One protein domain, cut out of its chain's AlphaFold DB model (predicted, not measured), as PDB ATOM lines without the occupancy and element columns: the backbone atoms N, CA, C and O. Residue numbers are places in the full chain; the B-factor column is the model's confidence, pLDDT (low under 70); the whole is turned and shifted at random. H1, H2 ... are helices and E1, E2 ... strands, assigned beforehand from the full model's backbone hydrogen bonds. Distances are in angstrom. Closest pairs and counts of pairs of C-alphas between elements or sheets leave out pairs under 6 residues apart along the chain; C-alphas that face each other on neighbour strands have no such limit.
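AT A GLANCE: This is residues 8 to 71 and 80 to 170 of the 266 residues of the protein "Pep_M12B_propep domain-containing protein" of Thelazia callipaeda (UniProt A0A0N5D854). A closed barrel of eight antiparallel strands makes the core, with the short helix H2 across one end and H1 next to it. A separate hairpin, E4 and E5, is set off to one side of the barrel, and residues 152 to 159 stick out in a loop between E9 and E10. The printed part has 155 residues, with named elements in the order E1 H1 H2 E2 E3 E4 E5 E6 E7 E8 E9 E10; the class is mostly strand. Round the ring run E1, E2, E3, E6, E7, E8, E9, E10 and back to E1. The whole is compact, with a radius of gyration of the C-alphas of 16.6 A and spans of 52 by 42 by 39 A.

IN THESE COORDINATES: E1, residues 8 to 12, begins with C-alpha 8 at (318.020, 78.937, 219.920). H1 is residues 14 to 22, 14.6 A long, and H2 residues 33 to 38. E2, residues 41 to 48, is 23.2 A long, and E3, residues 57 to 65, 25.6 A. E4, residues 88 to 94, begins with C-alpha 88 at (322.099, 107.438, 231.052), and E5 is residues 97 to 102. E6 is residues 110 to 115, E7 121 to 125, E8 134 to 139 and E9 142 to 148. E10, residues 162 to 169, is 22.1 A long and ends with C-alpha 169 at (323.310, 88.699, 213.975).

HOW THE PARTS SIT: In the barrel, E1 and E2 are antiparallel, with N 10 and O 47 2.8 A apart, within hydrogen-bond range. E2 and E3 form a hairpin, with N 44 and O 61 at 2.9 A. E3 and E6 are antiparallel, with N 62 and O 114 at 2.8 A. E6 to E10 form a meander, each strand the antiparallel neighbour of the one before; N 113 and O 122 are 2.7 A apart. E10 and E1 close the ring, with N 165 and O 9 at 2.7 A. H2 is on the barrel, outside it, at a height over the sheet of 7.6 A. H1, also outside, touches H2 at a steep tilt of 62 degrees; the closest C-alphas, of Thr 16 and Asp 37, are 5.7 A apart. H1 has 0 of 5 O i to N i+4 pairs within hydrogen-bond range but 4 of 6 O i to N i+3 pairs; H2 has 1 of 2. E4 and E5 form a hairpin, with N 91 and O 99 at 2.8 A, and E4 is apart from E3.

THE WHOLE: The two C-alphas farthest apart, of Gln 53 and Asp 96, are 53.9 A apart. Residues 72 to 79 are not printed; C-alphas 71 and 80 are 8.2 A apart across the cut. The link from E9 to E10 is long. Mean pLDDT of the printed part is 77.9, and residues 14 to 29, 50 to 55, 129 to 131 and 151 to 161 are under 70.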
ATOM      1  N   ILE A   8     318.287  79.118 218.491       86.19
ATOM      2  CA  ILE A   8     318.020  78.937 219.920       86.19
ATOM      3  C   ILE A   8     319.264  78.384 220.613       86.19
ATOM      4  O   ILE A   8     319.784  77.321 220.270       86.19
ATOM      5  N   TRP A   9     319.691  79.097 221.646       87.75
ATOM      6  CA  TRP A   9     320.830  78.771 222.486       87.75
ATOM      7  C   TRP A   9     320.413  78.626 223.943       87.75
ATOM      8  O   TRP A   9     319.531  79.316 224.447       87.75
ATOM      9  N   TYR A  10     321.080  77.732 224.656       86.94
ATOM     10  CA  TYR A  10     320.730  77.370 226.018       86.94
ATOM     11  C   TYR A  10     321.846  77.742 226.988       86.94
ATOM     12  O   TYR A  10     322.992  77.317 226.827       86.94
ATOM     13  N   ILE A  11     321.505  78.505 228.029       85.88
ATOM     14  CA  ILE A  11     322.418  78.839 229.127       85.88
ATOM     15  C   ILE A  11     322.271  77.819 230.240       85.88
ATOM     16  O   ILE A  11     321.213  77.721 230.864       85.88
ATOM     17  N   ASN A  12     323.365  77.129 230.556       77.31
ATOM     18  CA  ASN A  12     323.431  76.240 231.710       77.31
ATOM     19  C   ASN A  12     323.781  77.013 232.995       77.31
ATOM     20  O   ASN A  12     324.911  77.464 233.181       77.31
ATOM     21  N   ARG A  13     322.822  77.105 233.922       73.81
ATOM     22  CA  ARG A  13     322.960  77.812 235.208       73.81
ATOM     23  C   ARG A  13     323.534  76.968 236.348       73.81
ATOM     24  O   ARG A  13     323.800  77.496 237.430       73.81
ATOM     25  N   HIS A  14     323.686  75.653 236.172       67.75
ATOM     26  CA  HIS A  14     324.075  74.765 237.274       67.75
ATOM     27  C   HIS A  14     325.494  75.027 237.782       67.75
ATOM     28  O   HIS A  14     325.728  74.919 238.986       67.75
ATOM     29  N   GLN A  15     326.427  75.381 236.894       62.81
ATOM     30  CA  GLN A  15     327.821  75.635 237.272       62.81
ATOM     31  C   GLN A  15     327.939  76.870 238.177       62.81
ATOM     32  O   GLN A  15     328.597  76.822 239.214       62.81
ATOM     33  N   THR A  16     327.217  77.939 237.852       63.56
ATOM     34  CA  THR A  16     327.220  79.210 238.590       63.56
ATOM     35  C   THR A  16     326.507  79.092 239.939       63.56
ATOM     36  O   THR A  16     326.966  79.637 240.939       63.56
ATOM     37  N   ARG A  17     325.431  78.292 240.025       60.78
ATOM     38  CA  ARG A  17     324.711  78.059 241.291       60.78
ATOM     39  C   ARG A  17     325.572  77.390 242.369       60.78
ATOM     40  O   ARG A  17     325.383  77.703 243.539       60.78
ATOM     41  N   ARG A  18     326.517  76.515 242.006       59.09
ATOM     42  CA  ARG A  18     327.407  75.838 242.973       59.09
ATOM     43  C   ARG A  18     328.442  76.767 243.611       59.09
ATOM     44  O   ARG A  18     328.932  76.456 244.685       59.09
ATOM     45  N   ARG A  19     328.763  77.906 242.986       59.50
ATOM     46  CA  ARG A  19     329.681  78.902 243.567       59.50
ATOM     47  C   ARG A  19     329.015  79.828 244.584       59.50
ATOM     48  O   ARG A  19     329.706  80.354 245.447       59.50
ATOM     49  N   ARG A  20     327.683  79.973 244.543       57.84
ATOM     50  CA  ARG A  20     326.935  80.815 245.495       57.84
ATOM     51  C   ARG A  20     327.104  80.392 246.952       57.84
ATOM     52  O   ARG A  20     327.103  81.253 247.814       57.84
ATOM     53  N   SER A  21     327.294  79.104 247.234       50.53
ATOM     54  CA  SER A  21     327.523  78.621 248.603       50.53
ATOM     55  C   SER A  21     328.859  79.071 249.211       50.53
ATOM     56  O   SER A  21     329.094  78.797 250.380       50.53
ATOM     57  N   ALA A  22     329.726  79.742 248.442       47.56
ATOM     58  CA  ALA A  22     331.014  80.264 248.900       47.56
ATOM     59  C   ALA A  22     331.073  81.803 248.959       47.56
ATOM     60  O   ALA A  22     332.109  82.355 249.326       47.56
ATOM     61  N   TRP A  23     330.005  82.514 248.579       53.25
ATOM     62  CA  TRP A  23     329.967  83.975 248.616       53.25
ATOM     63  C   TRP A  23     329.095  84.447 249.767       53.25
ATOM     64  O   TRP A  23     327.933  84.065 249.862       53.25
ATOM     65  N   GLY A  24     329.681  85.260 250.649       51.09
ATOM     66  CA  GLY A  24     328.964  85.863 251.767       51.09
ATOM     67  C   GLY A  24     327.772  86.692 251.292       51.09
ATOM     68  O   GLY A  24     327.780  87.225 250.179       51.09
ATOM     69  N   ASP A  25     326.761  86.801 252.154       51.84
ATOM     70  CA  ASP A  25     325.518  87.561 251.963       51.84
ATOM     71  C   ASP A  25     325.762  89.083 251.908       51.84
ATOM     72  O   ASP A  25     325.229  89.865 252.695       51.84
ATOM     73  N   ALA A  26     326.578  89.547 250.964       57.03
ATOM     74  CA  ALA A  26     326.604  90.956 250.619       57.03
ATOM     75  C   ALA A  26     325.203  91.340 250.106       57.03
ATOM     76  O   ALA A  26     324.650  90.703 249.204       57.03
ATOM     77  N   LYS A  27     324.593  92.353 250.734       57.03
ATOM     78  CA  LYS A  27     323.246  92.845 250.421       57.03
ATOM     79  C   LYS A  27     323.234  93.550 249.061       57.03
ATOM     80  O   LYS A  27     323.301  94.769 248.972       57.03
ATOM     81  N   TRP A  28     323.131  92.779 247.983       68.75
ATOM     82  CA  TRP A  28     322.963  93.313 246.631       68.75
ATOM     83  C   TRP A  28     321.486  93.637 246.376       68.75
ATOM     84  O   TRP A  28     320.736  92.825 245.825       68.75
ATOM     85  N   HIS A  29     321.039  94.806 246.834       66.88
ATOM     86  CA  HIS A  29     319.663  95.267 246.638       66.88
ATOM     87  C   HIS A  29     319.331  95.383 245.137       66.88
ATOM     88  O   HIS A  29     320.098  95.936 244.359       66.88
ATOM     89  N   GLY A  30     318.200  94.812 244.710       71.75
ATOM     90  CA  GLY A  30     317.742  94.855 243.312       71.75
ATOM     91  C   GLY A  30     318.417  93.865 242.348       71.75
ATOM     92  O   GLY A  30     317.910  93.658 241.244       71.75
ATOM     93  N   VAL A  31     319.498  93.189 242.755       79.69
ATOM     94  CA  VAL A  31     320.199  92.206 241.914       79.69
ATOM     95  C   VAL A  31     319.462  90.864 241.917       79.69
ATOM     96  O   VAL A  31     319.266  90.221 242.951       79.69
ATOM     97  N   ARG A  32     319.072  90.402 240.727       80.06
ATOM     98  CA  ARG A  32     318.301  89.166 240.510       80.06
ATOM     99  C   ARG A  32     318.848  88.364 239.326       80.06
ATOM    100  O   ARG A  32     319.891  88.696 238.774       80.06
ATOM    101  N   GLY A  33     318.160  87.287 238.951       81.00
ATOM    102  CA  GLY A  33     318.489  86.530 237.739       81.00
ATOM    103  C   GLY A  33     319.879  85.887 237.775       81.00
ATOM    104  O   GLY A  33     320.269  85.297 238.783       81.00
ATOM    105  N   LEU A  34     320.602  85.969 236.656       84.31
ATOM    106  CA  LEU A  34     321.971  85.466 236.524       84.31
ATOM    107  C   LEU A  34     322.986  86.352 237.248       84.31
ATOM    108  O   LEU A  34     324.011  85.836 237.682       84.31
ATOM    109  N   ALA A  35     322.699  87.642 237.447       86.62
ATOM    110  CA  ALA A  35     323.612  88.563 238.129       86.62
ATOM    111  C   ALA A  35     323.856  88.123 239.578       86.62
ATOM    112  O   ALA A  35     324.992  88.085 240.055       86.62
ATOM    113  N   ARG A  36     322.784  87.689 240.257       82.69
ATOM    114  CA  ARG A  36     322.858  87.127 241.612       82.69
ATOM    115  C   ARG A  36     323.696  85.846 241.665       82.69
ATOM    116  O   ARG A  36     324.329  85.565 242.677       82.69
ATOM    117  N   ASP A  37     323.697  85.067 240.589       80.38
ATOM    118  CA  ASP A  37     324.455  83.819 240.497       80.38
ATOM    119  C   ASP A  37     325.924  84.070 240.137       80.38
ATOM    120  O   ASP A  37     326.793  83.309 240.550       80.38
ATOM    121  N   CYS A  38     326.181  85.126 239.362       83.75
ATOM    122  CA  CYS A  38     327.474  85.462 238.779       83.75
ATOM    123  C   CYS A  38     328.355  86.339 239.677       83.75
ATOM    124  O   CYS A  38     329.572  86.289 239.542       83.75
ATOM    125  N   GLY A  39     327.777  87.132 240.592       83.88
ATOM    126  CA  GLY A  39     328.524  87.987 241.528       83.88
ATOM    127  C   GLY A  39     329.516  88.903 240.814       83.88
ATOM    128  O   GLY A  39     329.108  89.649 239.931       83.88
ATOM    129  N   LEU A  40     330.802  88.877 241.174       84.31
ATOM    130  CA  LEU A  40     331.812  89.720 240.513       84.31
ATOM    131  C   LEU A  40     332.315  89.146 239.183       84.31
ATOM    132  O   LEU A  40     332.639  89.908 238.277       84.31
ATOM    133  N   THR A  41     332.425  87.823 239.069       87.81
ATOM    134  CA  THR A  41     332.999  87.156 237.895       87.81
ATOM    135  C   THR A  41     332.493  85.725 237.787       87.81
ATOM    136  O   THR A  41     332.434  84.993 238.783       87.81
ATOM    137  N   CYS A  42     332.134  85.296 236.582       87.88
ATOM    138  CA  CYS A  42     331.690  83.933 236.333       87.88
ATOM    139  C   CYS A  42     331.892  83.512 234.876       87.88
ATOM    140  O   CYS A  42     332.187  84.326 234.011       87.88
ATOM    141  N   PHE A  43     331.699  82.222 234.606       88.69
ATOM    142  CA  PHE A  43     331.713  81.682 233.251       88.69
ATOM    143  C   PHE A  43     330.369  81.032 232.947       88.69
ATOM    144  O   PHE A  43     329.837  80.289 233.778       88.69
ATOM    145  N   PHE A  44     329.852  81.276 231.748       87.19
ATOM    146  CA  PHE A  44     328.686  80.582 231.218       87.19
ATOM    147  C   PHE A  44     329.029  79.846 229.934       87.19
ATOM    148  O   PHE A  44     329.893  80.252 229.159       87.19
ATOM    149  N   ARG A  45     328.317  78.743 229.722       87.94
ATOM    150  CA  ARG A  45     328.343  77.992 228.473       87.94
ATOM    151  C   ARG A  45     326.996  78.168 227.798       87.94
ATOM    152  O   ARG A  45     325.975  77.780 228.371       87.94
ATOM    153  N   LEU A  46     327.026  78.757 226.612       87.81
ATOM    154  CA  LEU A  46     325.912  78.790 225.681       87.81
ATOM    155  C   LEU A  46     326.033  77.565 224.788       87.81
ATOM    156  O   LEU A  46     327.061  77.366 224.146       87.81
ATOM    157  N   ARG A  47     324.999  76.730 224.767       88.25
ATOM    158  CA  ARG A  47     324.962  75.529 223.932       88.25
ATOM    159  C   ARG A  47     323.858  75.629 222.910       88.25
ATOM    160  O   ARG A  47     322.725  75.941 223.266       88.25
ATOM    161  N   GLN A  48     324.190  75.301 221.677       84.94
ATOM    162  CA  GLN A  48     323.200  75.031 220.660       84.94
ATOM    163  C   GLN A  48     322.740  73.583 220.819       84.94
ATOM    164  O   GLN A  48     323.541  72.658 220.659       84.94
ATOM    165  N   ASP A  49     321.473  73.397 221.172       71.81
ATOM    166  CA  ASP A  49     320.855  72.076 221.271       71.81
ATOM    167  C   ASP A  49     320.027  71.826 220.006       71.81
ATOM    168  O   ASP A  49     319.143  72.621 219.679       71.81
ATOM    169  N   THR A  50     320.342  70.760 219.273       65.38
ATOM    170  CA  THR A  50     319.598  70.326 218.079       65.38
ATOM    171  C   THR A  50     318.666  69.150 218.364       65.38
ATOM    172  O   THR A  50     318.042  68.644 217.437       65.38
ATOM    173  N   GLY A  51     318.538  68.717 219.625       60.00
ATOM    174  CA  GLY A  51     317.750  67.542 220.012       60.00
ATOM    175  C   GLY A  51     318.520  66.218 219.939       60.00
ATOM    176  O   GLY A  51     318.033  65.211 220.450       60.00
ATOM    177  N   ASP A  52     319.736  66.227 219.387       57.59
ATOM    178  CA  ASP A  52     320.682  65.114 219.454       57.59
ATOM    179  C   ASP A  52     321.519  65.222 220.736       57.59
ATOM    180  O   ASP A  52     321.830  66.315 221.205       57.59
ATOM    181  N   GLN A  53     321.916  64.090 221.326       62.06
ATOM    182  CA  GLN A  53     322.584  64.027 222.640       62.06
ATOM    183  C   GLN A  53     323.902  64.832 222.756       62.06
ATOM    184  O   GLN A  53     324.436  64.958 223.862       62.06
ATOM    185  N   MET A  54     324.428  65.399 221.661       61.94
ATOM    186  CA  MET A  54     325.579  66.303 221.673       61.94
ATOM    187  C   MET A  54     325.229  67.706 221.158       61.94
ATOM    188  O   MET A  54     324.593  67.836 220.114       61.94
ATOM    189  N   PRO A  55     325.703  68.772 221.836       65.38
ATOM    190  CA  PRO A  55     325.504  70.132 221.361       65.38
ATOM    191  C   PRO A  55     326.262  70.349 220.048       65.38
ATOM    192  O   PRO A  55     327.463  70.085 219.971       65.38
ATOM    193  N   LYS A  56     325.576  70.895 219.038       76.25
ATOM    194  CA  LYS A  56     326.167  71.229 217.730       76.25
ATOM    195  C   LYS A  56     327.283  72.267 217.853       76.25
ATOM    196  O   LYS A  56     328.228  72.275 217.067       76.25
ATOM    197  N   SER A  57     327.170  73.167 218.825       83.62
ATOM    198  CA  SER A  57     328.161  74.202 219.111       83.62
ATOM    199  C   SER A  57     328.077  74.653 220.572       83.62
ATOM    200  O   SER A  57     327.001  74.665 221.175       83.62
ATOM    201  N   GLU A  58     329.221  75.017 221.156       88.44
ATOM    202  CA  GLU A  58     329.334  75.580 222.507       88.44
ATOM    203  C   GLU A  58     330.140  76.883 222.439       88.44
ATOM    204  O   GLU A  58     331.238  76.909 221.886       88.44
ATOM    205  N   LEU A  59     329.602  77.954 223.022       89.25
ATOM    206  CA  LEU A  59     330.330  79.191 223.285       89.25
ATOM    207  C   LEU A  59     330.594  79.305 224.781       89.25
ATOM    208  O   LEU A  59     329.695  79.090 225.602       89.25
ATOM    209  N   ARG A  60     331.824  79.670 225.138       91.44
ATOM    210  CA  ARG A  60     332.198  79.982 226.516       91.44
ATOM    211  C   ARG A  60     332.296  81.485 226.671       91.44
ATOM    212  O   ARG A  60     333.024  82.136 225.931       91.44
ATOM    213  N   ILE A  61     331.551  82.012 227.634       91.75
ATOM    214  CA  ILE A  61     331.514  83.436 227.936       91.75
ATOM    215  C   ILE A  61     332.101  83.638 229.321       91.75
ATOM    216  O   ILE A  61     331.590  83.089 230.301       91.75
ATOM    217  N   HIS A  62     333.151  84.445 229.399       92.75
ATOM    218  CA  HIS A  62     333.641  85.009 230.644       92.75
ATOM    219  C   HIS A  62     332.897  86.312 230.924       92.75
ATOM    220  O   HIS A  62     332.894  87.223 230.102       92.75
ATOM    221  N   LEU A  63     332.238  86.383 232.077       92.00
ATOM    222  CA  LEU A  63     331.528  87.567 232.529       92.00
ATOM    223  C   LEU A  63     332.258  88.192 233.708       92.00
ATOM    224  O   LEU A  63     332.525  87.517 234.704       92.00
ATOM    225  N   MET A  64     332.501  89.494 233.626       90.50
ATOM    226  CA  MET A  64     333.028  90.309 234.714       90.50
ATOM    227  C   MET A  64     332.061  91.451 234.990       90.50
ATOM    228  O   MET A  64     331.654  92.147 234.065       90.50
ATOM    229  N   ARG A  65     331.670  91.648 236.253       88.62
ATOM    230  CA  ARG A  65     330.768  92.744 236.611       88.62
ATOM    231  C   ARG A  65     331.396  94.062 236.192       88.62
ATOM    232  O   ARG A  65     332.532  94.358 236.568       88.62
ATOM    233  N   TRP A  66     330.639  94.843 235.437       84.81
ATOM    234  CA  TRP A  66     331.118  96.112 234.943       84.81
ATOM    235  C   TRP A  66     331.160  97.126 236.086       84.81
ATOM    236  O   TRP A  66     330.158  97.365 236.762       84.81
ATOM    237  N   LYS A  67     332.347  97.691 236.314       80.38
ATOM    238  CA  LYS A  67     332.556  98.821 237.216       80.38
ATOM    239  C   LYS A  67     332.626 100.082 236.374       80.38
ATOM    240  O   LYS A  67     333.496 100.190 235.517       80.38
ATOM    241  N   GLN A  68     331.713 101.009 236.624       74.25
ATOM    242  CA  GLN A  68     331.625 102.250 235.854       74.25
ATOM    243  C   GLN A  68     332.728 103.241 236.227       74.25
ATOM    244  O   GLN A  68     333.116 104.059 235.400       74.25
ATOM    245  N   LEU A  69     333.269 103.133 237.444       75.25
ATOM    246  CA  LEU A  69     334.427 103.904 237.876       75.25
ATOM    247  C   LEU A  69     335.618 102.993 238.186       75.25
ATOM    248  O   LEU A  69     335.445 101.929 238.801       75.25
ATOM    249  N   PRO A  70     336.836 103.410 237.798       75.69
ATOM    250  CA  PRO A  70     338.050 102.727 238.202       75.69
ATOM    251  C   PRO A  70     338.226 102.823 239.718       75.69
ATOM    252  O   PRO A  70     337.807 103.786 240.364       75.69
ATOM    253  N   GLN A  71     338.871 101.814 240.303       77.69
ATOM    254  CA  GLN A  71     339.230 101.891 241.713       77.69
ATOM    255  C   GLN A  71     340.391 102.874 241.882       77.69
ATOM    256  O   GLN A  71     341.394 102.736 241.179       77.69
ATOM    257  N   LEU A  80     333.823 104.763 245.325       76.00
ATOM    258  CA  LEU A  80     332.403 104.935 245.047       76.00
ATOM    259  C   LEU A  80     331.804 103.580 244.657       76.00
ATOM    260  O   LEU A  80     332.308 102.888 243.770       76.00
ATOM    261  N   GLU A  81     330.735 103.190 245.343       76.06
ATOM    262  CA  GLU A  81     330.026 101.958 245.025       76.06
ATOM    263  C   GLU A  81     329.299 102.081 243.679       76.06
ATOM    264  O   GLU A  81     328.687 103.102 243.368       76.06
ATOM    265  N   ASN A  82     329.336 101.011 242.884       76.19
ATOM    266  CA  ASN A  82     328.765 100.985 241.535       76.19
ATOM    267  C   ASN A  82     327.236 101.185 241.530       76.19
ATOM    268  O   ASN A  82     326.686 101.748 240.594       76.19
ATOM    269  N   ASN A  83     326.551 100.761 242.595       73.19
ATOM    270  CA  ASN A  83     325.109 100.946 242.801       73.19
ATOM    271  C   ASN A  83     324.690 102.422 242.968       73.19
ATOM    272  O   ASN A  83     323.501 102.712 242.872       73.19
ATOM    273  N   ARG A  84     325.636 103.340 243.216       74.94
ATOM    274  CA  ARG A  84     325.382 104.784 243.337       74.94
ATOM    275  C   ARG A  84     325.414 105.507 241.995       74.94
ATOM    276  O   ARG A  84     325.126 106.697 241.951       74.94
ATOM    277  N   ILE A  85     325.793 104.821 240.920       76.56
ATOM    278  CA  ILE A  85     325.965 105.428 239.604       76.56
ATOM    279  C   ILE A  85     324.831 104.954 238.703       76.56
ATOM    280  O   ILE A  85     324.722 103.766 238.430       76.56
ATOM    281  N   GLN A  86     323.985 105.863 238.224       78.19
ATOM    282  CA  GLN A  86     322.884 105.512 237.329       78.19
ATOM    283  C   GLN A  86     323.288 105.786 235.871       78.19
ATOM    284  O   GLN A  86     323.528 106.944 235.532       78.19
ATOM    285  N   PRO A  87     323.352 104.772 234.983       75.94
ATOM    286  CA  PRO A  87     323.660 105.010 233.577       75.94
ATOM    287  C   PRO A  87     322.611 105.906 232.920       75.94
ATOM    288  O   PRO A  87     321.430 105.816 233.256       75.94
ATOM    289  N   ILE A  88     323.013 106.690 231.923       81.31
ATOM    290  CA  ILE A  88     322.099 107.438 231.052       81.31
ATOM    291  C   ILE A  88     321.987 106.684 229.725       81.31
ATOM    292  O   ILE A  88     322.986 106.210 229.190       81.31
ATOM    293  N   VAL A  89     320.765 106.544 229.215       79.19
ATOM    294  CA  VAL A  89     320.504 106.015 227.873       79.19
ATOM    295  C   VAL A  89     320.130 107.179 226.975       79.19
ATOM    296  O   VAL A  89     319.196 107.918 227.291       79.19
ATOM    297  N   GLN A  90     320.858 107.317 225.873       82.19
ATOM    298  CA  GLN A  90     320.666 108.358 224.877       82.19
ATOM    299  C   GLN A  90     320.082 107.752 223.599       82.19
ATOM    300  O   GLN A  90     320.519 106.689 223.158       82.19
ATOM    301  N   PHE A  91     319.084 108.422 223.038       76.25
ATOM    302  CA  PHE A  91     318.359 108.053 221.830       76.25
ATOM    303  C   PHE A  91     318.576 109.140 220.792       76.25
ATOM    304  O   PHE A  91     318.532 110.328 221.114       76.25
ATOM    305  N   ILE A  92     318.806 108.721 219.556       83.06
ATOM    306  CA  ILE A  92     318.859 109.607 218.401       83.06
ATOM    307  C   ILE A  92     317.580 109.329 217.625       83.06
ATOM    308  O   ILE A  92     317.466 108.288 216.977       83.06
ATOM    309  N   ASP A  93     316.616 110.235 217.733       75.88
ATOM    310  CA  ASP A  93     315.320 110.080 217.067       75.88
ATOM    311  C   ASP A  93     315.382 110.636 215.643       75.88
ATOM    312  O   ASP A  93     314.726 110.135 214.728       75.88
ATOM    313  N   SER A  94     316.200 111.671 215.438       80.88
ATOM    314  CA  SER A  94     316.474 112.268 214.136       80.88
ATOM    315  C   SER A  94     317.874 112.905 214.122       80.88
ATOM    316  O   SER A  94     318.506 113.013 215.172       80.88
ATOM    317  N   PRO A  95     318.385 113.351 212.957       80.81
ATOM    318  CA  PRO A  95     319.665 114.058 212.880       80.81
ATOM    319  C   PRO A  95     319.756 115.293 213.789       80.81
ATOM    320  O   PRO A  95     320.849 115.628 214.236       80.81
ATOM    321  N   ASP A  96     318.616 115.927 214.077       84.50
ATOM    322  CA  ASP A  96     318.529 117.175 214.840       84.50
ATOM    323  C   ASP A  96     317.871 116.987 216.221       84.50
ATOM    324  O   ASP A  96     317.757 117.942 216.986       84.50
ATOM    325  N   ALA A  97     317.423 115.769 216.557       75.06
ATOM    326  CA  ALA A  97     316.718 115.475 217.802       75.06
ATOM    327  C   ALA A  97     317.339 114.284 218.533       75.06
ATOM    328  O   ALA A  97     317.395 113.157 218.029       75.06
ATOM    329  N   MET A  98     317.756 114.543 219.768       85.94
ATOM    330  CA  MET A  98     318.373 113.569 220.650       85.94
ATOM    331  C   MET A  98     317.719 113.650 222.025       85.94
ATOM    332  O   MET A  98     317.616 114.729 222.606       85.94
ATOM    333  N   HIS A  99     317.318 112.504 222.562       81.50
ATOM    334  CA  HIS A  99     316.706 112.403 223.882       81.50
ATOM    335  C   HIS A  99     317.596 111.591 224.812       81.50
ATOM    336  O   HIS A  99     318.318 110.695 224.385       81.50
ATOM    337  N   ALA A 100     317.547 111.882 226.106       84.44
ATOM    338  CA  ALA A 100     318.264 111.116 227.112       84.44
ATOM    339  C   ALA A 100     317.351 110.829 228.300       84.44
ATOM    340  O   ALA A 100     316.512 111.646 228.670       84.44
ATOM    341  N   ARG A 101     317.516 109.655 228.911       81.81
ATOM    342  CA  ARG A 101     316.812 109.283 230.144       81.81
ATOM    343  C   ARG A 101     317.723 108.498 231.068       81.81
ATOM    344  O   ARG A 101     318.610 107.780 230.603       81.81
ATOM    345  N   MET A 102     317.453 108.546 232.369       78.94
ATOM    346  CA  MET A 102     318.103 107.626 233.298       78.94
ATOM    347  C   MET A 102     317.737 106.182 232.946       78.94
ATOM    348  O   MET A 102     316.574 105.830 232.720       78.94
ATOM    349  N   SER A 103     318.756 105.332 232.884       76.56
ATOM    350  CA  SER A 103     318.607 103.899 232.692       76.56
ATOM    351  C   SER A 103     317.734 103.324 233.795       76.56
ATOM    352  O   SER A 103     317.836 103.720 234.950       76.56
ATOM    353  N   ARG A 104     316.903 102.340 233.461       76.25
ATOM    354  CA  ARG A 104     316.148 101.566 234.458       76.25
ATOM    355  C   ARG A 104     316.918 100.336 234.941       76.25
ATOM    356  O   ARG A 104     316.400  99.556 235.738       76.25
ATOM    357  N   PHE A 105     318.130 100.118 234.429       74.94
ATOM    358  CA  PHE A 105     318.956  98.990 234.828       74.94
ATOM    359  C   PHE A 105     319.664  99.287 236.142       74.94
ATOM    360  O   PHE A 105     320.263 100.347 236.312       74.94
ATOM    361  N   VAL A 106     319.623  98.318 237.055       80.12
ATOM    362  CA  VAL A 106     320.467  98.349 238.246       80.12
ATOM    363  C   VAL A 106     321.920  98.158 237.774       80.12
ATOM    364  O   VAL A 106     322.186  97.196 237.052       80.12
ATOM    365  N   PRO A 107     322.868  99.033 238.146       82.12
ATOM    366  CA  PRO A 107     324.247  99.014 237.628       82.12
ATOM    367  C   PRO A 107     324.962  97.679 237.838       82.12
ATOM    368  O   PRO A 107     325.657  97.175 236.960       82.12
ATOM    369  N   ASP A 108     324.704  97.049 238.984       84.44
ATOM    370  CA  ASP A 108     325.232  95.738 239.365       84.44
ATOM    371  C   ASP A 108     324.728  94.565 238.510       84.44
ATOM    372  O   ASP A 108     325.137  93.417 238.705       84.44
ATOM    373  N   CYS A 109     323.838  94.839 237.561       85.94
ATOM    374  CA  CYS A 109     323.347  93.879 236.587       85.94
ATOM    375  C   CYS A 109     324.131  93.889 235.280       85.94
ATOM    376  O   CYS A 109     323.900  93.001 234.460       85.94
ATOM    377  N   LEU A 110     325.013  94.872 235.081       88.31
ATOM    378  CA  LEU A 110     325.807  95.015 233.871       88.31
ATOM    379  C   LEU A 110     327.137  94.277 234.004       88.31
ATOM    380  O   LEU A 110     327.834  94.374 235.017       88.31
ATOM    381  N   TYR A 111     327.483  93.525 232.969       90.62
ATOM    382  CA  TYR A 111     328.699  92.727 232.903       90.62
ATOM    383  C   TYR A 111     329.398  92.979 231.576       90.62
ATOM    384  O   TYR A 111     328.749  93.018 230.534       90.62
ATOM    385  N   SER A 112     330.721  93.095 231.628       91.81
ATOM    386  CA  SER A 112     331.564  92.858 230.465       91.81
ATOM    387  C   SER A 112     331.526  91.365 230.143       91.81
ATOM    388  O   SER A 112     331.662  90.528 231.043       91.81
ATOM    389  N   ALA A 113     331.291  91.041 228.880       93.12
ATOM    390  CA  ALA A 113     331.147  89.702 228.353       93.12
ATOM    391  C   ALA A 113     332.186  89.450 227.268       93.12
ATOM    392  O   ALA A 113     332.112  90.009 226.173       93.12
ATOM    393  N   HIS A 114     333.126  88.567 227.579       94.19
ATOM    394  CA  HIS A 114     334.179  88.150 226.673       94.19
ATOM    395  C   HIS A 114     333.927  86.714 226.213       94.19
ATOM    396  O   HIS A 114     333.879  85.783 227.025       94.19
ATOM    397  N   VAL A 115     333.727  86.531 224.909       92.56
ATOM    398  CA  VAL A 115     333.552  85.209 224.299       92.56
ATOM    399  C   VAL A 115     334.927  84.635 223.971       92.56
ATOM    400  O   VAL A 115     335.754  85.315 223.374       92.56
ATOM    401  N   GLU A 116     335.175  83.374 224.327       91.81
ATOM    402  CA  GLU A 116     336.443  82.702 224.018       91.81
ATOM    403  C   GLU A 116     336.751  82.757 222.509       91.81
ATOM    404  O   GLU A 116     335.967  82.289 221.678       91.81
ATOM    405  N   GLY A 117     337.903  83.342 222.166       87.75
ATOM    406  CA  GLY A 117     338.357  83.535 220.788       87.75
ATOM    407  C   GLY A 117     337.900  84.839 220.125       87.75
ATOM    408  O   GLY A 117     338.319  85.091 218.999       87.75
ATOM    409  N   ALA A 118     337.077  85.662 220.783       88.50
ATOM    410  CA  ALA A 118     336.800  87.030 220.348       88.50
ATOM    411  C   ALA A 118     337.923  87.979 220.795       88.50
ATOM    412  O   ALA A 118     338.551  87.765 221.828       88.50
ATOM    413  N   THR A 119     338.178  89.034 220.023       88.38
ATOM    414  CA  THR A 119     339.138  90.092 220.384       88.38
ATOM    415  C   THR A 119     338.512  91.155 221.278       88.38
ATOM    416  O   THR A 119     339.199  91.773 222.081       88.38
ATOM    417  N   GLU A 120     337.203  91.352 221.150       87.94
ATOM    418  CA  GLU A 120     336.463  92.410 221.826       87.94
ATOM    419  C   GLU A 120     335.585  91.843 222.944       87.94
ATOM    420  O   GLU A 120     335.160  90.683 222.922       87.94
ATOM    421  N   SER A 121     335.303  92.689 223.933       88.75
ATOM    422  CA  SER A 121     334.298  92.414 224.957       88.75
ATOM    423  C   SER A 121     333.017  93.182 224.654       88.75
ATOM    424  O   SER A 121     333.028  94.261 224.071       88.75
ATOM    425  N   SER A 122     331.900  92.614 225.076       89.69
ATOM    426  CA  SER A 122     330.557  93.176 224.923       89.69
ATOM    427  C   SER A 122     329.963  93.519 226.286       89.69
ATOM    428  O   SER A 122     330.526  93.143 227.311       89.69
ATOM    429  N   ILE A 123     328.838  94.233 226.327       86.06
ATOM    430  CA  ILE A 123     328.152  94.556 227.583       86.06
ATOM    431  C   ILE A 123     326.795  93.867 227.599       86.06
ATOM    432  O   ILE A 123     326.002  93.981 226.667       86.06
ATOM    433  N   VAL A 124     326.523  93.159 228.693       89.81
ATOM    434  CA  VAL A 124     325.305  92.369 228.870       89.81
ATOM    435  C   VAL A 124     324.642  92.663 230.206       89.81
ATOM    436  O   VAL A 124     325.295  92.972 231.203       89.81
ATOM    437  N   ASN A 125     323.326  92.514 230.238       89.44
ATOM    438  CA  ASN A 125     322.504  92.575 231.431       89.44
ATOM    439  C   ASN A 125     322.109  91.163 231.885       89.44
ATOM    440  O   ASN A 125     321.618  90.349 231.101       89.44
ATOM    441  N   LEU A 126     322.296  90.889 233.176       88.94
ATOM    442  CA  LEU A 126     322.022  89.596 233.802       88.94
ATOM    443  C   LEU A 126     320.836  89.590 234.791       88.94
ATOM    444  O   LEU A 126     320.541  88.548 235.386       88.94
ATOM    445  N   CYS A 127     320.167  90.723 235.013       83.50
ATOM    446  CA  CYS A 127     319.063  90.865 235.977       83.50
ATOM    447  C   CYS A 127     317.667  90.720 235.372       83.50
ATOM    448  O   CYS A 127     316.673  91.139 235.983       83.50
ATOM    449  N   ASP A 128     317.566  90.123 234.190       77.56
ATOM    450  CA  ASP A 128     316.271  89.814 233.612       77.56
ATOM    451  C   ASP A 128     315.463  88.881 234.539       77.56
ATOM    452  O   ASP A 128     315.991  87.930 235.133       77.56
ATOM    453  N   ILE A 129     314.165  89.166 234.688       65.75
ATOM    454  CA  ILE A 129     313.255  88.397 235.557       65.75
ATOM    455  C   ILE A 129     313.087  86.948 235.100       65.75
ATOM    456  O   ILE A 129     312.859  86.065 235.927       65.75
ATOM    457  N   LYS A 130     313.237  86.681 233.800       67.94
ATOM    458  CA  LYS A 130     313.184  85.343 233.201       67.94
ATOM    459  C   LYS A 130     314.518  84.609 233.357       67.94
ATOM    460  O   LYS A 130     314.618  83.418 233.060       67.94
ATOM    461  N   GLY A 131     315.514  85.275 233.947       65.88
ATOM    462  CA  GLY A 131     316.766  84.683 234.402       65.88
ATOM    463  C   GLY A 131     317.730  84.371 233.268       65.88
ATOM    464  O   GLY A 131     318.427  83.357 233.356       65.88
ATOM    465  N   GLY A 132     317.724  85.207 232.229       77.88
ATOM    466  CA  GLY A 132     318.568  85.068 231.051       77.88
ATOM    467  C   GLY A 132     319.591  86.192 230.874       77.88
ATOM    468  O   GLY A 132     319.594  87.182 231.605       77.88
ATOM    469  N   LEU A 133     320.481  85.972 229.914       88.00
ATOM    470  CA  LEU A 133     321.477  86.904 229.400       88.00
ATOM    471  C   LEU A 133     320.808  87.770 228.330       88.00
ATOM    472  O   LEU A 133     320.227  87.229 227.392       88.00
ATOM    473  N   PHE A 134     320.881  89.089 228.472       89.06
ATOM    474  CA  PHE A 134     320.341  90.033 227.497       89.06
ATOM    475  C   PHE A 134     321.413  91.042 227.091       89.06
ATOM    476  O   PHE A 134     322.076  91.597 227.964       89.06
ATOM    477  N   GLY A 135     321.572  91.310 225.797       88.44
ATOM    478  CA  GLY A 135     322.491  92.336 225.303       88.44
ATOM    479  C   GLY A 135     323.212  91.913 224.034       88.44
ATOM    480  O   GLY A 135     322.691  91.119 223.252       88.44
ATOM    481  N   THR A 136     324.415  92.447 223.836       89.56
ATOM    482  CA  THR A 136     325.256  92.119 222.684       89.56
ATOM    483  C   THR A 136     326.303  91.069 223.040       89.56
ATOM    484  O   THR A 136     326.725  90.955 224.188       89.56
ATOM    485  N   LEU A 137     326.734  90.299 222.043       90.44
ATOM    486  CA  LEU A 137     327.912  89.442 222.097       90.44
ATOM    487  C   LEU A 137     328.815  89.781 220.914       90.44
ATOM    488  O   LEU A 137     328.398  89.676 219.758       90.44
ATOM    489  N   ALA A 138     330.049  90.177 221.212       90.69
ATOM    490  CA  ALA A 138     331.090  90.349 220.209       90.69
ATOM    491  C   ALA A 138     331.702  88.981 219.880       90.69
ATOM    492  O   ALA A 138     332.169  88.264 220.768       90.69
ATOM    493  N   LEU A 139     331.659  88.599 218.606       89.69
ATOM    494  CA  LEU A 139     332.261  87.380 218.078       89.69
ATOM    495  C   LEU A 139     333.219  87.732 216.928       89.69
ATOM    496  O   LEU A 139     333.081  88.795 216.323       89.69
ATOM    497  N   PRO A 140     334.158  86.835 216.565       86.50
ATOM    498  CA  PRO A 140     335.123  87.097 215.490       86.50
ATOM    499  C   PRO A 140     334.503  87.458 214.135       86.50
ATOM    500  O   PRO A 140     335.150  88.077 213.301       86.50
ATOM    501  N   ASP A 141     333.263  87.036 213.889       86.06
ATOM    502  CA  ASP A 141     332.546  87.247 212.634       86.06
ATOM    503  C   ASP A 141     331.462  88.336 212.719       86.06
ATOM    504  O   ASP A 141     330.710  88.530 211.755       86.06
ATOM    505  N   GLY A 142     331.366  89.045 213.847       86.69
ATOM    506  CA  GLY A 142     330.506  90.211 214.021       86.69
ATOM    507  C   GLY A 142     329.837  90.298 215.391       86.69
ATOM    508  O   GLY A 142     330.115  89.536 216.313       86.69
ATOM    509  N   THR A 143     328.915  91.250 215.504       88.50
ATOM    510  CA  THR A 143     328.108  91.458 216.709       88.50
ATOM    511  C   THR A 143     326.790  90.705 216.611       88.50
ATOM    512  O   THR A 143     326.113  90.748 215.583       88.50
ATOM    513  N   TYR A 144     326.393  90.071 217.707       88.62
ATOM    514  CA  TYR A 144     325.132  89.351 217.838       88.62
ATOM    515  C   TYR A 144     324.302  89.939 218.972       88.62
ATOM    516  O   TYR A 144     324.862  90.370 219.977       88.62
ATOM    517  N   LEU A 145     322.980  89.943 218.825       89.44
ATOM    518  CA  LEU A 145     322.065  90.167 219.937       89.44
ATOM    519  C   LEU A 145     321.677  88.829 220.554       89.44
ATOM    520  O   LEU A 145     321.477  87.842 219.846       89.44
ATOM    521  N   ILE A 146     321.565  88.814 221.877       88.19
ATOM    522  CA  ILE A 146     321.069  87.677 222.641       88.19
ATOM    523  C   ILE A 146     319.923  88.122 223.540       88.19
ATOM    524  O   ILE A 146     320.039  89.098 224.283       88.19
ATOM    525  N   GLU A 147     318.817  87.383 223.488       88.12
ATOM    526  CA  GLU A 147     317.617  87.701 224.256       88.12
ATOM    527  C   GLU A 147     317.006  86.448 224.888       88.12
ATOM    528  O   GLU A 147     316.930  85.405 224.233       88.12
ATOM    529  N   PRO A 148     316.523  86.514 226.140       87.06
ATOM    530  CA  PRO A 148     315.805  85.404 226.753       87.06
ATOM    531  C   PRO A 148     314.493  85.107 226.015       87.06
ATOM    532  O   PRO A 148     313.678  86.004 225.788       87.06
ATOM    533  N   VAL A 149     314.227  83.833 225.717       84.31
ATOM    534  CA  VAL A 149     312.932  83.420 225.152       84.31
ATOM    535  C   VAL A 149     311.847  83.560 226.223       84.31
ATOM    536  O   VAL A 149     312.020  83.157 227.378       84.31
ATOM    537  N   LYS A 150     310.704  84.154 225.859       76.06
ATOM    538  CA  LYS A 150     309.558  84.281 226.764       76.06
ATOM    539  C   LYS A 150     308.896  82.906 226.931       76.06
ATOM    540  O   LYS A 150     308.300  82.387 225.997       76.06
ATOM    541  N   ASP A 151     308.978  82.332 228.128       65.75
ATOM    542  CA  ASP A 151     308.170  81.159 228.478       65.75
ATOM    543  C   ASP A 151     306.712  81.606 228.719       65.75
ATOM    544  O   ASP A 151     306.371  82.014 229.830       65.75
ATOM    545  N   ASP A 152     305.834  81.520 227.717       55.22
ATOM    546  CA  ASP A 152     304.395  81.844 227.849       55.22
ATOM    547  C   ASP A 152     303.579  80.729 228.541       55.22
ATOM    548  O   ASP A 152     302.394  80.508 228.281       55.22
ATOM    549  N   PHE A 153     304.197  79.983 229.459       46.06
ATOM    550  CA  PHE A 153     303.566  78.810 230.054       46.06
ATOM    551  C   PHE A 153     302.957  79.115 231.425       46.06
ATOM    552  O   PHE A 153     303.649  79.263 232.429       46.06
ATOM    553  N   LYS A 154     301.616  79.087 231.458       42.75
ATOM    554  CA  LYS A 154     300.692  79.140 232.615       42.75
ATOM    555  C   LYS A 154     300.917  78.069 233.706       42.75
ATOM    556  O   LYS A 154     300.039  77.841 234.533       42.75
ATOM    557  N   LYS A 155     302.059  77.378 233.734       41.94
ATOM    558  CA  LYS A 155     302.438  76.463 234.818       41.94
ATOM    559  C   LYS A 155     303.928  76.613 235.114       41.94
ATOM    560  O   LYS A 155     304.718  76.590 234.169       41.94
ATOM    561  N   PRO A 156     304.333  76.690 236.394       42.53
ATOM    562  CA  PRO A 156     305.736  76.669 236.769       42.53
ATOM    563  C   PRO A 156     306.292  75.285 236.424       42.53
ATOM    564  O   PRO A 156     306.230  74.347 237.218       42.53
ATOM    565  N   ARG A 157     306.820  75.123 235.207       49.34
ATOM    566  CA  ARG A 157     307.716  74.005 234.917       49.34
ATOM    567  C   ARG A 157     308.860  74.119 235.922       49.34
ATOM    568  O   ARG A 157     309.376  75.219 236.132       49.34
ATOM    569  N   LYS A 158     309.190  73.000 236.585       48.12
ATOM    570  CA  LYS A 158     310.341  72.859 237.500       48.12
ATOM    571  C   LYS A 158     311.470  73.750 237.007       48.12
ATOM    572  O   LYS A 158     311.753  73.685 235.816       48.12
ATOM    573  N   ALA A 159     312.058  74.559 237.892       53.56
ATOM    574  CA  ALA A 159     313.105  75.520 237.556       53.56
ATOM    575  C   ALA A 159     314.179  74.856 236.683       53.56
ATOM    576  O   ALA A 159     315.106  74.230 237.197       53.56
ATOM    577  N   SER A 160     314.010  74.957 235.363       56.94
ATOM    578  CA  SER A 160     314.955  74.401 234.416       56.94
ATOM    579  C   SER A 160     316.233  75.185 234.626       56.94
ATOM    580  O   SER A 160     316.249  76.420 234.627       56.94
ATOM    581  N   SER A 161     317.307  74.460 234.889       64.94
ATOM    582  CA  SER A 161     318.641  75.034 234.977       64.94
ATOM    583  C   SER A 161     319.148  75.533 233.636       64.94
ATOM    584  O   SER A 161     320.103  76.305 233.609       64.94
ATOM    585  N   SER A 162     318.511  75.092 232.554       73.12
ATOM    586  CA  SER A 162     318.742  75.549 231.201       73.12
ATOM    587  C   SER A 162     317.693  76.592 230.821       73.12
ATOM    588  O   SER A 162     316.491  76.328 230.940       73.12
ATOM    589  N   ARG A 163     318.137  77.778 230.396       79.44
ATOM    590  CA  ARG A 163     317.268  78.857 229.896       79.44
ATOM    591  C   ARG A 163     317.551  79.110 228.420       79.44
ATOM    592  O   ARG A 163     318.715  79.274 228.053       79.44
ATOM    593  N   ALA A 164     316.496  79.125 227.611       85.81
ATOM    594  CA  ALA A 164     316.574  79.350 226.174       85.81
ATOM    595  C   ALA A 164     316.737  80.840 225.853       85.81
ATOM    596  O   ALA A 164     316.143  81.699 226.508       85.81
ATOM    597  N   HIS A 165     317.538  81.119 224.835       88.06
ATOM    598  CA  HIS A 165     317.831  82.441 224.313       88.06
ATOM    599  C   HIS A 165     317.773  82.385 222.796       88.06
ATOM    600  O   HIS A 165     318.235  81.410 222.208       88.06
ATOM    601  N   ILE A 166     317.224  83.418 222.176       88.19
ATOM    602  CA  ILE A 166     317.373  83.617 220.741       88.19
ATOM    603  C   ILE A 166     318.640  84.431 220.501       88.19
ATOM    604  O   ILE A 166     318.916  85.385 221.233       88.19
ATOM    605  N   VAL A 167     319.426  84.018 219.512       88.75
ATOM    606  CA  VAL A 167     320.648  84.707 219.107       88.75
ATOM    607  C   VAL A 167     320.556  85.034 217.630       88.75
ATOM    608  O   VAL A 167     320.294  84.160 216.806       88.75
ATOM    609  N   TYR A 168     320.760  86.300 217.292       88.25
ATOM    610  CA  TYR A 168     320.666  86.779 215.919       88.25
ATOM    611  C   TYR A 168     321.764  87.789 215.627       88.25
ATOM    612  O   TYR A 168     322.254  88.485 216.518       88.25
ATOM    613  N   LYS A 169     322.211  87.824 214.374       87.56
ATOM    614  CA  LYS A 169     323.310  88.699 213.975       87.56
ATOM    615  C   LYS A 169     322.788  90.125 213.900       87.56
ATOM    616  O   LYS A 169     321.805  90.384 213.208       87.56
ATOM    617  N   SER A 170     323.458  91.053 214.580       82.19
ATOM    618  CA  SER A 170     323.134  92.469 214.448       82.19
ATOM    619  C   SER A 170     323.416  92.887 213.008       82.19
ATOM    620  O   SER A 170     324.545  92.778 212.520       82.19
TER     621      SER A 170